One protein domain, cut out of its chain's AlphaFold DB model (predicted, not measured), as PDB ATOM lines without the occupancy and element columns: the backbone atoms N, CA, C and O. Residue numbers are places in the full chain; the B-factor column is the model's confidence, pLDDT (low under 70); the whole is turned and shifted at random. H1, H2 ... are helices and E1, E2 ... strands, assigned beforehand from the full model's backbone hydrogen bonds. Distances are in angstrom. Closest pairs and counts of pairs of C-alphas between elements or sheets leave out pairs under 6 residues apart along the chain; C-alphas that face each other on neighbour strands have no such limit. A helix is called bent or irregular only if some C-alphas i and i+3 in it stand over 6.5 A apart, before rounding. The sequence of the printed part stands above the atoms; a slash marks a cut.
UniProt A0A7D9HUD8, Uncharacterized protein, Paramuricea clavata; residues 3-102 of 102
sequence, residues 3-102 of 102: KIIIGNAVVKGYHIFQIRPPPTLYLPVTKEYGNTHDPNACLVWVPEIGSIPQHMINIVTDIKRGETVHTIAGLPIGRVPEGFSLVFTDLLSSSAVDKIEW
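Overview. This is residues 3 to 102 of the 102 residues of an uncharacterized protein of Paramuricea clavata (UniProt A0A7D9HUD8). A small antiparallel sheet, E2 E3 E5, has the helix H3 over one face at its E2 edge and the parallel strand pair E1 E6 beside that same edge. At the other end of the domain residues 46 to 72 form a lobe with little named structure, holding short strand E4 and short helix H2, while H1 sits by E5. The printed part has 100 residues, with E1 H1 E2 E3 E4 H2 E5 H3 E6 along the chain, three named helices and six named strands. The class is mixed, helices and strands, with under half of the residues in named elements. It is compact, with a radius of gyration of the C-alphas of 13.6 A and spans of 36 by 29 by 23 A.

Arrangement. Start at inner strand E3, residues 42 to 45. It forms a hairpin with antiparallel E2, residues 29 to 31, where N 43 and O 30 are 2.8 A apart, within hydrogen-bond range. On its other side is antiparallel E5, residues 76 to 79, with N 44 and O 78 at 2.9 A. H3, residues 82 to 93, is on one face of this sheet, making two layers, a helix layer and a strand layer, at a height of 8.1 A over the sheet. It lies over E2 and runs across the strands, at 87 degrees to E2 on the local plane; the closest C-alphas are those of Lys 31 and Thr 89, 6.3 A. H3 is irregular, C-alphas 83 and 86 being 7.5 A apart, and 6 of its 8 O i to N i+4 pairs are within hydrogen-bond range. From E2 go on to E6, residues 97 to 101: the closest C-alphas of E2 and E6, those of Val 29 and Ile 100, are 5.6 A apart. E6 is parallel to E1, residues 3 to 5, with N 101 and O 4 at 2.9 A. H1, residues 14 to 17, only grazes the sheet; its closest C-alpha pair with E5 is Phe 17 and Ile 77, 5.6 A. H2, residues 69 to 72, is not on the sheet, and H1 and H2 are too short for an O i to N i+4 pair. E4, residues 60 to 62, pairs with no named strand, but is paired antiparallel with residues 67 to 68.

Along the chain. Find C-alpha 3 at (20.328, -13.310, 46.193), where E1 begins, 6.6 A long. H3 runs 17.3 A from C-alpha 82 at (5.722, -28.833, 49.817), and E6 runs 11.2 A to C-alpha 101 at (12.854, -14.392, 44.925). E3 measures 9.8 A and E5 8.2 A.

Size, cuts and confidence. The C-alphas farthest apart, of Lys 64 and Ser 95, are 41.9 A apart. The printed part has no cut; the links H1 to E2 and E3 to E4 are long. The mean pLDDT of the printed part is 93.8, and no printed residue is under 70.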
ATOM      1  N   LYS A   3      21.726 -13.312  46.614       94.81
ATOM      2  CA  LYS A   3      20.328 -13.310  46.193       94.81
ATOM      3  C   LYS A   3      20.067 -14.550  45.342       94.81
ATOM      4  O   LYS A   3      20.773 -14.769  44.359       94.81
ATOM      5  N   ILE A   4      19.050 -15.327  45.696       95.38
ATOM      6  CA  ILE A   4      18.638 -16.516  44.940       95.38
ATOM      7  C   ILE A   4      17.406 -16.157  44.109       95.38
ATOM      8  O   ILE A   4      16.441 -15.621  44.648       95.38
ATOM      9  N   ILE A   5      17.453 -16.439  42.806       94.31
ATOM     10  CA  ILE A   5      16.345 -16.212  41.869       94.31
ATOM     11  C   ILE A   5      15.929 -17.556  41.291       94.31
ATOM     12  O   ILE A   5      16.774 -18.300  40.788       94.31
ATOM     13  N   ILE A   6      14.638 -17.854  41.349       90.69
ATOM     14  CA  ILE A   6      14.091 -19.138  40.921       90.69
ATOM     15  C   ILE A   6      13.079 -18.876  39.818       90.69
ATOM     16  O   ILE A   6      12.011 -18.345  40.056       90.69
ATOM     17  N   GLY A   7      13.438 -19.224  38.584       88.94
ATOM     18  CA  GLY A   7      12.571 -19.031  37.424       88.94
ATOM     19  C   GLY A   7      11.667 -20.230  37.142       88.94
ATOM     20  O   GLY A   7      11.954 -21.352  37.558       88.94
ATOM     21  N   ASN A   8      10.611 -20.002  36.353       84.06
ATOM     22  CA  ASN A   8       9.706 -21.039  35.830       84.06
ATOM     23  C   ASN A   8       9.110 -21.960  36.906       84.06
ATOM     24  O   ASN A   8       8.897 -23.152  36.674       84.06
ATOM     25  N   ALA A   9       8.840 -21.411  38.086       83.12
ATOM     26  CA  ALA A   9       8.406 -22.182  39.234       83.12
ATOM     27  C   ALA A   9       6.918 -21.961  39.551       83.12
ATOM     28  O   ALA A   9       6.344 -20.899  39.313       83.12
ATOM     29  N   VAL A  10       6.269 -22.994  40.092       89.12
ATOM     30  CA  VAL A  10       4.827 -22.982  40.377       89.12
ATOM     31  C   VAL A  10       4.575 -22.559  41.819       89.12
ATOM     32  O   VAL A  10       5.020 -23.236  42.741       89.12
ATOM     33  N   VAL A  11       3.778 -21.508  42.007       92.56
ATOM     34  CA  VAL A  11       3.231 -21.128  43.316       92.56
ATOM     35  C   VAL A  11       2.000 -21.990  43.630       92.56
ATOM     36  O   VAL A  11       1.112 -22.162  42.789       92.56
ATOM     37  N   LYS A  12       1.938 -22.572  44.832       94.50
ATOM     38  CA  LYS A  12       0.837 -23.440  45.287       94.50
ATOM     39  C   LYS A  12      -0.094 -22.708  46.253       94.50
ATOM     40  O   LYS A  12       0.232 -21.656  46.782       94.50
ATOM     41  N   GLY A  13      -1.268 -23.289  46.505       94.94
ATOM     42  CA  GLY A  13      -2.200 -22.781  47.518       94.94
ATOM     43  C   GLY A  13      -3.257 -21.798  47.015       94.94
ATOM     44  O   GLY A  13      -3.991 -21.263  47.834       94.94
ATOM     45  N   TYR A  14      -3.417 -21.599  45.700       94.00
ATOM     46  CA  TYR A  14      -4.418 -20.670  45.145       94.00
ATOM     47  C   TYR A  14      -5.840 -20.850  45.718       94.00
ATOM     48  O   TYR A  14      -6.554 -19.874  45.896       94.00
ATOM     49  N   HIS A  15      -6.254 -22.073  46.063       93.75
ATOM     50  CA  HIS A  15      -7.565 -22.332  46.675       93.75
ATOM     51  C   HIS A  15      -7.747 -21.686  48.065       93.75
ATOM     52  O   HIS A  15      -8.884 -21.483  48.485       93.75
ATOM     53  N   ILE A  16      -6.650 -21.348  48.751       94.50
ATOM     54  CA  ILE A  16      -6.622 -20.669  50.053       94.50
ATOM     55  C   ILE A  16      -6.502 -19.156  49.858       94.50
ATOM     56  O   ILE A  16      -7.324 -18.409  50.372       94.50
ATOM     57  N   PHE A  17      -5.491 -18.709  49.106       95.56
ATOM     58  CA  PHE A  17      -5.168 -17.279  48.983       95.56
ATOM     59  C   PHE A  17      -6.049 -16.560  47.961       95.56
ATOM     60  O   PHE A  17      -6.389 -15.400  48.141       95.56
ATOM     61  N   GLN A  18      -6.435 -17.259  46.892       94.88
ATOM     62  CA  GLN A  18      -7.255 -16.753  45.789       94.88
ATOM     63  C   GLN A  18      -6.704 -15.497  45.096       94.88
ATOM     64  O   GLN A  18      -7.476 -14.763  44.484       94.88
ATOM     65  N   ILE A  19      -5.391 -15.269  45.152       93.69
ATOM     66  CA  ILE A  19      -4.715 -14.168  44.460       93.69
ATOM     67  C   ILE A  19      -3.930 -14.743  43.286       93.69
ATOM     68  O   ILE A  19      -3.205 -15.732  43.424       93.69
ATOM     69  N   ARG A  20      -4.084 -14.137  42.108       90.62
ATOM     70  CA  ARG A  20      -3.297 -14.521  40.935       90.62
ATOM     71  C   ARG A  20      -1.899 -13.903  41.014       90.62
ATOM     72  O   ARG A  20      -1.791 -12.713  41.307       90.62
ATOM     73  N   PRO A  21      -0.838 -14.673  40.718       86.94
ATOM     74  CA  PRO A  21       0.511 -14.135  40.710       86.94
ATOM     75  C   PRO A  21       0.626 -13.026  39.655       86.94
ATOM     76  O   PRO A  21       0.188 -13.221  38.514       86.94
ATOM     77  N   PRO A  22       1.203 -11.869  40.008       87.50
ATOM     78  CA  PRO A  22       1.436 -10.812  39.043       87.50
ATOM     79  C   PRO A  22       2.485 -11.262  38.015       87.50
ATOM     80  O   PRO A  22       3.479 -11.895  38.378       87.50
ATOM     81  N   PRO A  23       2.293 -10.957  36.722       80.25
ATOM     82  CA  PRO A  23       3.250 -11.346  35.700       80.25
ATOM     83  C   PRO A  23       4.567 -10.592  35.903       80.25
ATOM     84  O   PRO A  23       4.568  -9.394  36.185       80.25
ATOM     85  N   THR A  24       5.695 -11.270  35.676       83.81
ATOM     86  CA  THR A  24       7.037 -10.658  35.551       83.81
ATOM     87  C   THR A  24       7.575  -9.923  36.788       83.81
ATOM     88  O   THR A  24       8.567  -9.206  36.679       83.81
ATOM     89  N   LEU A  25       6.965 -10.109  37.962       89.12
ATOM     90  CA  LEU A  25       7.533  -9.655  39.232       89.12
ATOM     91  C   LEU A  25       8.318 -10.771  39.902       89.12
ATOM     92  O   LEU A  25       7.879 -11.915  39.922       89.12
ATOM     93  N   TYR A  26       9.444 -10.395  40.495       91.94
ATOM     94  CA  TYR A  26      10.147 -11.232  41.451       91.94
ATOM     95  C   TYR A  26       9.391 -11.235  42.775       91.94
ATOM     96  O   TYR A  26       9.140 -10.170  43.344       91.94
ATOM     97  N   LEU A  27       9.032 -12.417  43.258       94.81
ATOM     98  CA  LEU A  27       8.148 -12.569  44.406       94.81
ATOM     99  C   LEU A  27       8.956 -12.986  45.640       94.81
ATOM    100  O   LEU A  27       9.533 -14.075  45.645       94.81
ATOM    101  N   PRO A  28       9.055 -12.152  46.690       96.62
ATOM    102  CA  PRO A  28       9.815 -12.516  47.875       96.62
ATOM    103  C   PRO A  28       9.218 -13.736  48.579       96.62
ATOM    104  O   PRO A  28       7.998 -13.907  48.654       96.62
ATOM    105  N   VAL A  29      10.103 -14.566  49.127       97.25
ATOM    106  CA  VAL A  29       9.743 -15.767  49.883       97.25
ATOM    107  C   VAL A  29      10.131 -15.603  51.345       97.25
ATOM    108  O   VAL A  29      11.245 -15.179  51.651       97.25
ATOM    109  N   THR A  30       9.236 -15.976  52.259       97.56
ATOM    110  CA  THR A  30       9.518 -16.004  53.701       97.56
ATOM    111  C   THR A  30       9.024 -17.298  54.334       97.56
ATOM    112  O   THR A  30       8.154 -17.976  53.790       97.56
ATOM    113  N   LYS A  31       9.566 -17.650  55.504       97.12
ATOM    114  CA  LYS A  31       9.073 -18.790  56.280       97.12
ATOM    115  C   LYS A  31       7.683 -18.489  56.845       97.12
ATOM    116  O   LYS A  31       7.458 -17.425  57.420       97.12
ATOM    117  N   GLU A  32       6.771 -19.446  56.725       97.25
ATOM    118  CA  GLU A  32       5.455 -19.410  57.354       97.25
ATOM    119  C   GLU A  32       5.529 -20.029  58.749       97.25
ATOM    120  O   GLU A  32       5.610 -21.246  58.919       97.25
ATOM    121  N   TYR A  33       5.498 -19.192  59.779       94.31
ATOM    122  CA  TYR A  33       5.455 -19.681  61.153       94.31
ATOM    123  C   TYR A  33       4.038 -20.113  61.536       94.31
ATOM    124  O   TYR A  33       3.064 -19.432  61.222       94.31
ATOM    125  N   GLY A  34       3.926 -21.230  62.257       93.44
ATOM    126  CA  GLY A  34       2.648 -21.705  62.799       93.44
ATOM    127  C   GLY A  34       1.753 -22.444  61.800       93.44
ATOM    128  O   GLY A  34       0.599 -22.718  62.123       93.44
ATOM    129  N   ASN A  35       2.258 -22.797  60.616       93.81
ATOM    130  CA  ASN A  35       1.531 -23.674  59.705       93.81
ATOM    131  C   ASN A  35       1.355 -25.066  60.349       93.81
ATOM    132  O   ASN A  35       2.324 -25.721  60.724       93.81
ATOM    133  N   THR A  36       0.104 -25.508  60.496       93.81
ATOM    134  CA  THR A  36      -0.251 -26.761  61.183       93.81
ATOM    135  C   THR A  36      -0.045 -28.014  60.333       93.81
ATOM    136  O   THR A  36      -0.141 -29.119  60.860       93.81
ATOM    137  N   HIS A  37       0.184 -27.859  59.029       92.50
ATOM    138  CA  HIS A  37       0.328 -28.959  58.076       92.50
ATOM    139  C   HIS A  37       1.790 -29.212  57.703       92.50
ATOM    140  O   HIS A  37       2.210 -30.364  57.662       92.50
ATOM    141  N   ASP A  38       2.556 -28.148  57.462       94.56
ATOM    142  CA  ASP A  38       3.971 -28.218  57.094       94.56
ATOM    143  C   ASP A  38       4.776 -27.200  57.924       94.56
ATOM    144  O   ASP A  38       4.668 -25.995  57.683       94.56
ATOM    145  N   PRO A  39       5.608 -27.643  58.888       95.19
ATOM    146  CA  PRO A  39       6.407 -26.748  59.728       95.19
ATOM    147  C   PRO A  39       7.517 -26.004  58.963       95.19
ATOM    148  O   PRO A  39       8.121 -25.073  59.506       95.19
ATOM    149  N   ASN A  40       7.800 -26.412  57.724       97.50
ATOM    150  CA  ASN A  40       8.772 -25.783  56.833       97.50
ATOM    151  C   ASN A  40       8.101 -24.956  55.729       97.50
ATOM    152  O   ASN A  40       8.788 -24.485  54.817       97.50
ATOM    153  N   ALA A  41       6.777 -24.785  55.785       97.12
ATOM    154  CA  ALA A  41       6.045 -24.038  54.780       97.12
ATOM    155  C   ALA A  41       6.654 -22.643  54.589       97.12
ATOM    156  O   ALA A  41       7.047 -21.965  55.539       97.12
ATOM    157  N   CYS A  42       6.727 -22.215  53.333       97.81
ATOM    158  CA  CYS A  42       7.230 -20.901  52.960       97.81
ATOM    159  C   CYS A  42       6.168 -20.170  52.137       97.81
ATOM    160  O   CYS A  42       5.628 -20.737  51.185       97.81
ATOM    161  N   LEU A  43       5.875 -18.922  52.501       97.69
ATOM    162  CA  LEU A  43       4.943 -18.044  51.800       97.69
ATOM    163  C   LEU A  43       5.643 -17.315  50.658       97.69
ATOM    164  O   LEU A  43       6.784 -16.878  50.794       97.69
ATOM    165  N   VAL A  44       4.918 -17.151  49.557       97.06
ATOM    166  CA  VAL A  44       5.302 -16.320  48.415       97.06
ATOM    167  C   VAL A  44       4.445 -15.063  48.448       97.06
ATOM    168  O   VAL A  44       3.219 -15.149  48.555       97.06
ATOM    169  N   TRP A  45       5.084 -13.904  48.348       97.50
ATOM    170  CA  TRP A  45       4.445 -12.603  48.528       97.50
ATOM    171  C   TRP A  45       4.499 -11.778  47.252       97.50
ATOM    172  O   TRP A  45       5.455 -11.862  46.482       97.50
ATOM    173  N   VAL A  46       3.502 -10.919  47.049       96.38
ATOM    174  CA  VAL A  46       3.698  -9.765  46.165       96.38
ATOM    175  C   VAL A  46       4.633  -8.787  46.875       96.38
ATOM    176  O   VAL A  46       4.440  -8.548  48.070       96.38
ATOM    177  N   PRO A  47       5.625  -8.195  46.186       95.56
ATOM    178  CA  PRO A  47       6.457  -7.160  46.781       95.56
ATOM    179  C   PRO A  47       5.630  -6.022  47.384       95.56
ATOM    180  O   PRO A  47       4.523  -5.721  46.931       95.56
ATOM    181  N   GLU A  48       6.199  -5.358  48.383       95.56
ATOM    182  CA  GLU A  48       5.643  -4.120  48.925       95.56
ATOM    183  C   GLU A  48       5.523  -3.053  47.838       95.56
ATOM    184  O   GLU A  48       6.382  -2.962  46.957       95.56
ATOM    185  N   ILE A  49       4.505  -2.194  47.932       93.69
ATOM    186  CA  ILE A  49       4.184  -1.222  46.875       93.69
ATOM    187  C   ILE A  49       5.373  -0.322  46.501       93.69
ATOM    188  O   ILE A  49       5.573  -0.018  45.329       93.69
ATOM    189  N   GLY A  50       6.214   0.045  47.477       93.88
ATOM    190  CA  GLY A  50       7.415   0.861  47.256       93.88
ATOM    191  C   GLY A  50       8.546   0.145  46.507       93.88
ATOM    192  O   GLY A  50       9.438   0.805  45.983       93.88
ATOM    193  N   SER A  51       8.506  -1.187  46.437       92.00
ATOM    194  CA  SER A  51       9.474  -2.020  45.708       92.00
ATOM    195  C   SER A  51       8.995  -2.397  44.300       92.00
ATOM    196  O   SER A  51       9.755  -2.984  43.530       92.00
ATOM    197  N   ILE A  52       7.742  -2.086  43.951       93.81
ATOM    198  CA  ILE A  52       7.154  -2.398  42.647       93.81
ATOM    199  C   ILE A  52       7.473  -1.262  41.662       93.81
ATOM    200  O   ILE A  52       7.209  -0.095  41.963       93.81
ATOM    201  N   PRO A  53       7.988  -1.557  40.453       93.69
ATOM    202  CA  PRO A  53       8.193  -0.537  39.430       93.69
ATOM    203  C   PRO A  53       6.888   0.185  39.080       93.69
ATOM    204  O   PRO A  53       5.869  -0.453  38.819       93.69
ATOM    205  N   GLN A  54       6.921   1.518  38.990       92.94
ATOM    206  CA  GLN A  54       5.714   2.339  38.807       92.94
ATOM    207  C   GLN A  54       4.875   1.943  37.579       92.94
ATOM    208  O   GLN A  54       3.647   1.978  37.625       92.94
ATOM    209  N   HIS A  55       5.528   1.506  36.499       92.12
ATOM    210  CA  HIS A  55       4.855   1.051  35.280       92.12
ATOM    211  C   HIS A  55       4.068  -0.262  35.459       92.12
ATOM    212  O   HIS A  55       3.222  -0.575  34.627       92.12
ATOM    213  N   MET A  56       4.325  -1.021  36.529       93.00
ATOM    214  CA  MET A  56       3.668  -2.301  36.810       93.00
ATOM    215  C   MET A  56       2.474  -2.179  37.754       93.00
ATOM    216  O   MET A  56       1.621  -3.059  37.761       93.00
ATOM    217  N   ILE A  57       2.383  -1.094  38.524       92.69
ATOM    218  CA  ILE A  57       1.393  -0.904  39.598       92.69
ATOM    219  C   ILE A  57      -0.052  -1.110  39.107       92.69
ATOM    220  O   ILE A  57      -0.860  -1.736  39.789       92.69
ATOM    221  N   ASN A  58      -0.371  -0.642  37.899       93.56
ATOM    222  CA  ASN A  58      -1.723  -0.722  37.337       93.56
ATOM    223  C   ASN A  58      -1.952  -1.943  36.429       93.56
ATOM    224  O   ASN A  58      -3.002  -2.038  35.795       93.56
ATOM    225  N   ILE A  59      -0.995  -2.876  36.338       93.81
ATOM    226  CA  ILE A  59      -1.183  -4.113  35.574       93.81
ATOM    227  C   ILE A  59      -2.278  -4.940  36.247       93.81
ATOM    228  O   ILE A  59      -2.223  -5.203  37.447       93.81
ATOM    229  N   VAL A  60      -3.267  -5.355  35.458       93.44
ATOM    230  CA  VAL A  60      -4.373  -6.197  35.921       93.44
ATOM    231  C   VAL A  60      -3.876  -7.625  36.133       93.44
ATOM    232  O   VAL A  60      -3.310  -8.231  35.222       93.44
ATOM    233  N   THR A  61      -4.107  -8.168  37.325       92.12
ATOM    234  CA  THR A  61      -3.747  -9.543  37.700       92.12
ATOM    235  C   THR A  61      -4.952 -10.476  37.640       92.12
ATOM    236  O   THR A  61      -4.824 -11.616  37.188       92.12
ATOM    237  N   ASP A  62      -6.141  -9.985  38.004       92.19
ATOM    238  CA  ASP A  62      -7.410 -10.690  37.828       92.19
ATOM    239  C   ASP A  62      -8.494  -9.750  37.282       92.19
ATOM    240  O   ASP A  62      -9.066  -8.922  37.992       92.19
ATOM    241  N   ILE A  63      -8.819  -9.929  35.998       91.00
ATOM    242  CA  ILE A  63      -9.838  -9.141  35.290       91.00
ATOM    243  C   ILE A  63     -11.227  -9.316  35.917       91.00
ATOM    244  O   ILE A  63     -12.005  -8.368  35.947       91.00
ATOM    245  N   LYS A  64     -11.564 -10.511  36.420       91.94
ATOM    246  CA  LYS A  64     -12.906 -10.787  36.958       91.94
ATOM    247  C   LYS A  64     -13.139 -10.072  38.282       91.94
ATOM    248  O   LYS A  64     -14.277  -9.727  38.584       91.94
ATOM    249  N   ARG A  65     -12.077  -9.890  39.067       89.88
ATOM    250  CA  ARG A  65     -12.120  -9.204  40.365       89.88
ATOM    251  C   ARG A  65     -11.727  -7.731  40.283       89.88
ATOM    252  O   ARG A  65     -11.916  -7.008  41.253       89.88
ATOM    253  N   GLY A  66     -11.212  -7.285  39.136       91.25
ATOM    254  CA  GLY A  66     -10.664  -5.939  38.979       91.25
ATOM    255  C   GLY A  66      -9.387  -5.724  39.794       91.25
ATOM    256  O   GLY A  66      -9.078  -4.588  40.143       91.25
ATOM    257  N   GLU A  67      -8.663  -6.798  40.120       94.25
ATOM    258  CA  GLU A  67      -7.424  -6.726  40.894       94.25
ATOM    259  C   GLU A  67      -6.266  -6.281  39.999       94.25
ATOM    260  O   GLU A  67      -6.094  -6.758  38.870       94.25
ATOM    261  N   THR A  68      -5.449  -5.378  40.529       94.94
ATOM    262  CA  THR A  68      -4.191  -4.940  39.929       94.94
ATOM    263  C   THR A  68      -3.032  -5.260  40.858       94.94
ATOM    264  O   THR A  68      -3.227  -5.562  42.035       94.94
ATOM    265  N   VAL A  69      -1.803  -5.149  40.355       94.88
ATOM    266  CA  VAL A  69      -0.590  -5.280  41.179       94.88
ATOM    267  C   VAL A  69      -0.654  -4.370  42.411       94.88
ATOM    268  O   VAL A  69      -0.304  -4.804  43.504       94.88
ATOM    269  N   HIS A  70      -1.161  -3.142  42.262       95.06
ATOM    270  CA  HIS A  70      -1.373  -2.205  43.364       95.06
ATOM    271  C   HIS A  70      -2.242  -2.792  44.477       95.06
ATOM    272  O   HIS A  70      -1.896  -2.700  45.650       95.06
ATOM    273  N   THR A  71      -3.387  -3.376  44.117       95.56
ATOM    274  CA  THR A  71      -4.378  -3.828  45.100       95.56
ATOM    275  C   THR A  71      -3.929  -5.064  45.868       95.56
ATOM    276  O   THR A  71      -4.479  -5.338  46.928       95.56
ATOM    277  N   ILE A  72      -2.955  -5.809  45.337       95.62
ATOM    278  CA  ILE A  72      -2.442  -7.043  45.944       95.62
ATOM    279  C   ILE A  72      -1.023  -6.903  46.512       95.62
ATOM    280  O   ILE A  72      -0.465  -7.889  46.989       95.62
ATOM    281  N   ALA A  73      -0.420  -5.713  46.443       96.31
ATOM    282  CA  ALA A  73       0.921  -5.457  46.962       96.31
ATOM    283  C   ALA A  73       1.023  -5.819  48.455       96.31
ATOM    284  O   ALA A  73       0.111  -5.533  49.229       96.31
ATOM    285  N   GLY A  74       2.121  -6.470  48.846       96.19
ATOM    286  CA  GLY A  74       2.344  -6.932  50.221       96.19
ATOM    287  C   GLY A  74       1.465  -8.109  50.672       96.19
ATOM    288  O   GLY A  74       1.583  -8.551  51.814       96.19
ATOM    289  N   LEU A  75       0.589  -8.654  49.816       96.88
ATOM    290  CA  LEU A  75      -0.234  -9.812  50.175       96.88
ATOM    291  C   LEU A  75       0.492 -11.140  49.902       96.88
ATOM    292  O   LEU A  75       1.215 -11.263  48.905       96.88
ATOM    293  N   PRO A  76       0.264 -12.170  50.739       97.00
ATOM    294  CA  PRO A  76       0.716 -13.518  50.441       97.00
ATOM    295  C   PRO A  76      -0.186 -14.114  49.360       97.00
ATOM    296  O   PRO A  76      -1.410 -14.103  49.474       97.00
ATOM    297  N   ILE A  77       0.413 -14.665  48.309       95.56
ATOM    298  CA  ILE A  77      -0.328 -15.195  47.154       95.56
ATOM    299  C   ILE A  77      -0.341 -16.718  47.097       95.56
ATOM    300  O   ILE A  77      -1.038 -17.321  46.279       95.56
ATOM    301  N   GLY A  78       0.462 -17.354  47.942       96.31
ATOM    302  CA  GLY A  78       0.659 -18.783  47.888       96.31
ATOM    303  C   GLY A  78       1.813 -19.261  48.736       96.31
ATOM    304  O   GLY A  78       2.390 -18.527  49.537       96.31
ATOM    305  N   ARG A  79       2.145 -20.528  48.522       96.50
ATOM    306  CA  ARG A  79       3.255 -21.218  49.159       96.50
ATOM    307  C   ARG A  79       4.189 -21.811  48.122       96.50
ATOM    308  O   ARG A  79       3.771 -22.172  47.016       96.50
ATOM    309  N   VAL A  80       5.436 -21.964  48.533       95.88
ATOM    310  CA  VAL A  80       6.393 -22.873  47.902       95.88
ATOM    311  C   VAL A  80       5.781 -24.286  47.860       95.88
ATOM    312  O   VAL A  80       5.061 -24.662  48.790       95.88
ATOM    313  N   PRO A  81       5.990 -25.082  46.795       94.69
ATOM    314  CA  PRO A  81       5.551 -26.470  46.784       94.69
ATOM    315  C   PRO A  81       6.172 -27.258  47.940       94.69
ATOM    316  O   PRO A  81       7.375 -27.172  48.166       94.69
ATOM    317  N   GLU A  82       5.360 -28.079  48.605       91.81
ATOM    318  CA  GLU A  82       5.722 -28.833  49.817       91.81
ATOM    319  C   GLU A  82       7.049 -29.603  49.700       91.81
ATOM    320  O   GLU A  82       7.881 -29.560  50.600       91.81
ATOM    321  N   GLY A  83       7.316 -30.226  48.544       92.06
ATOM    322  CA  GLY A  83       8.571 -30.952  48.297       92.06
ATOM    323  C   GLY A  83       9.843 -30.090  48.325       92.06
ATOM    324  O   GLY A  83      10.941 -30.635  48.380       92.06
ATOM    325  N   PHE A  84       9.714 -28.760  48.300       93.56
ATOM    326  CA  PHE A  84      10.824 -27.809  48.393       93.56
ATOM    327  C   PHE A  84      10.843 -27.019  49.710       93.56
ATOM    328  O   PHE A  84      11.851 -26.377  49.998       93.56
ATOM    329  N   SER A  85       9.789 -27.079  50.530       94.56
ATOM    330  CA  SER A  85       9.639 -26.299  51.770       94.56
ATOM    331  C   SER A  85      10.864 -26.362  52.693       94.56
ATOM    332  O   SER A  85      11.353 -25.332  53.162       94.56
ATOM    333  N   LEU A  86      11.411 -27.566  52.911       96.06
ATOM    334  CA  LEU A  86      12.591 -27.771  53.760       96.06
ATOM    335  C   LEU A  86      13.823 -27.038  53.215       96.06
ATOM    336  O   LEU A  86      14.454 -26.274  53.937       96.06
ATOM    337  N   VAL A  87      14.116 -27.203  51.921       95.81
ATOM    338  CA  VAL A  87      15.275 -26.568  51.273       95.81
ATOM    339  C   VAL A  87      15.175 -25.047  51.358       95.81
ATOM    340  O   VAL A  87      16.165 -24.373  51.630       95.81
ATOM    341  N   PHE A  88      13.982 -24.489  51.161       96.12
ATOM    342  CA  PHE A  88      13.775 -23.048  51.283       96.12
ATOM    343  C   PHE A  88      13.947 -22.563  52.715       96.12
ATOM    344  O   PHE A  88      14.580 -21.534  52.926       96.12
ATOM    345  N   THR A  89      13.444 -23.311  53.695       96.75
ATOM    346  CA  THR A  89      13.644 -22.995  55.112       96.75
ATOM    347  C   THR A  89      15.129 -22.984  55.481       96.75
ATOM    348  O   THR A  89      15.581 -22.047  56.143       96.75
ATOM    349  N   ASP A  90      15.900 -23.968  55.018       96.88
ATOM    350  CA  ASP A  90      17.345 -24.040  55.255       96.88
ATOM    351  C   ASP A  90      18.077 -22.859  54.601       96.88
ATOM    352  O   ASP A  90      18.915 -22.211  55.232       96.88
ATOM    353  N   LEU A  91      17.718 -22.519  53.357       96.50
ATOM    354  CA  LEU A  91      18.285 -21.372  52.646       96.50
ATOM    355  C   LEU A  91      17.956 -20.045  53.338       96.50
ATOM    356  O   LEU A  91      18.851 -19.226  53.515       96.50
ATOM    357  N   LEU A  92      16.709 -19.843  53.769       96.00
ATOM    358  CA  LEU A  92      16.276 -18.643  54.495       96.00
ATOM    359  C   LEU A  92      16.942 -18.508  55.872       96.00
ATOM    360  O   LEU A  92      17.051 -17.401  56.392       96.00
ATOM    361  N   SER A  93      17.383 -19.618  56.465       95.69
ATOM    362  CA  SER A  93      18.085 -19.626  57.755       95.69
ATOM    363  C   SER A  93      19.594 -19.385  57.612       95.69
ATOM    364  O   SER A  93      20.291 -19.191  58.609       95.69
ATOM    365  N   SER A  94      20.124 -19.404  56.386       96.62
ATOM    366  CA  SER A  94      21.548 -19.229  56.113       96.62
ATOM    367  C   SER A  94      21.947 -17.757  56.117       96.62
ATOM    368  O   SER A  94      21.451 -16.965  55.322       96.62
ATOM    369  N   SER A  95      22.955 -17.398  56.917       95.62
ATOM    370  CA  SER A  95      23.537 -16.044  56.925       95.62
ATOM    371  C   SER A  95      24.230 -15.659  55.611       95.62
ATOM    372  O   SER A  95      24.556 -14.491  55.390       95.62
ATOM    373  N   ALA A  96      24.471 -16.630  54.724       95.50
ATOM    374  CA  ALA A  96      25.009 -16.380  53.396       95.50
ATOM    375  C   ALA A  96      23.937 -15.896  52.405       95.50
ATOM    376  O   ALA A  96      24.304 -15.304  51.388       95.50
ATOM    377  N   VAL A  97      22.651 -16.125  52.679       95.81
ATOM    378  CA  VAL A  97      21.530 -15.773  51.800       95.81
ATOM    379  C   VAL A  97      20.888 -14.481  52.298       95.81
ATOM    380  O   VAL A  97      20.513 -14.377  53.457       95.81
ATOM    381  N   ASP A  98      20.785 -13.488  51.416       94.56
ATOM    382  CA  ASP A  98      20.095 -12.222  51.713       94.56
ATOM    383  C   ASP A  98      18.580 -12.388  51.557       94.56
ATOM    384  O   ASP A  98      17.795 -12.093  52.453       94.56
ATOM    385  N   LYS A  99      18.168 -12.910  50.397       94.31
ATOM    386  CA  LYS A  99      16.767 -13.159  50.065       94.31
ATOM    387  C   LYS A  99      16.616 -14.181  48.951       94.31
ATOM    388  O   LYS A  99      17.521 -14.385  48.132       94.31
ATOM    389  N   ILE A 100      15.425 -14.762  48.904       96.00
ATOM    390  CA  ILE A 100      14.971 -15.640  47.834       96.00
ATOM    391  C   ILE A 100      13.812 -14.952  47.122       96.00
ATOM    392  O   ILE A 100      12.876 -14.471  47.763       96.00
ATOM    393  N   GLU A 101      13.896 -14.905  45.800       93.50
ATOM    394  CA  GLU A 101      12.854 -14.392  44.925       93.50
ATOM    395  C   GLU A 101      12.402 -15.491  43.958       93.50
ATOM    396  O   GLU A 101      13.222 -16.146  43.304       93.50
ATOM    397  N   TRP A 102      11.088 -15.691  43.934       87.94
ATOM    398  CA  TRP A 102      10.350 -16.688  43.165       87.94
ATOM    399  C   TRP A 102       9.777 -16.095  41.877       87.94
ATOM    400  O   TRP A 102       9.517 -14.867  41.862       87.94
TER     401      TRP A 102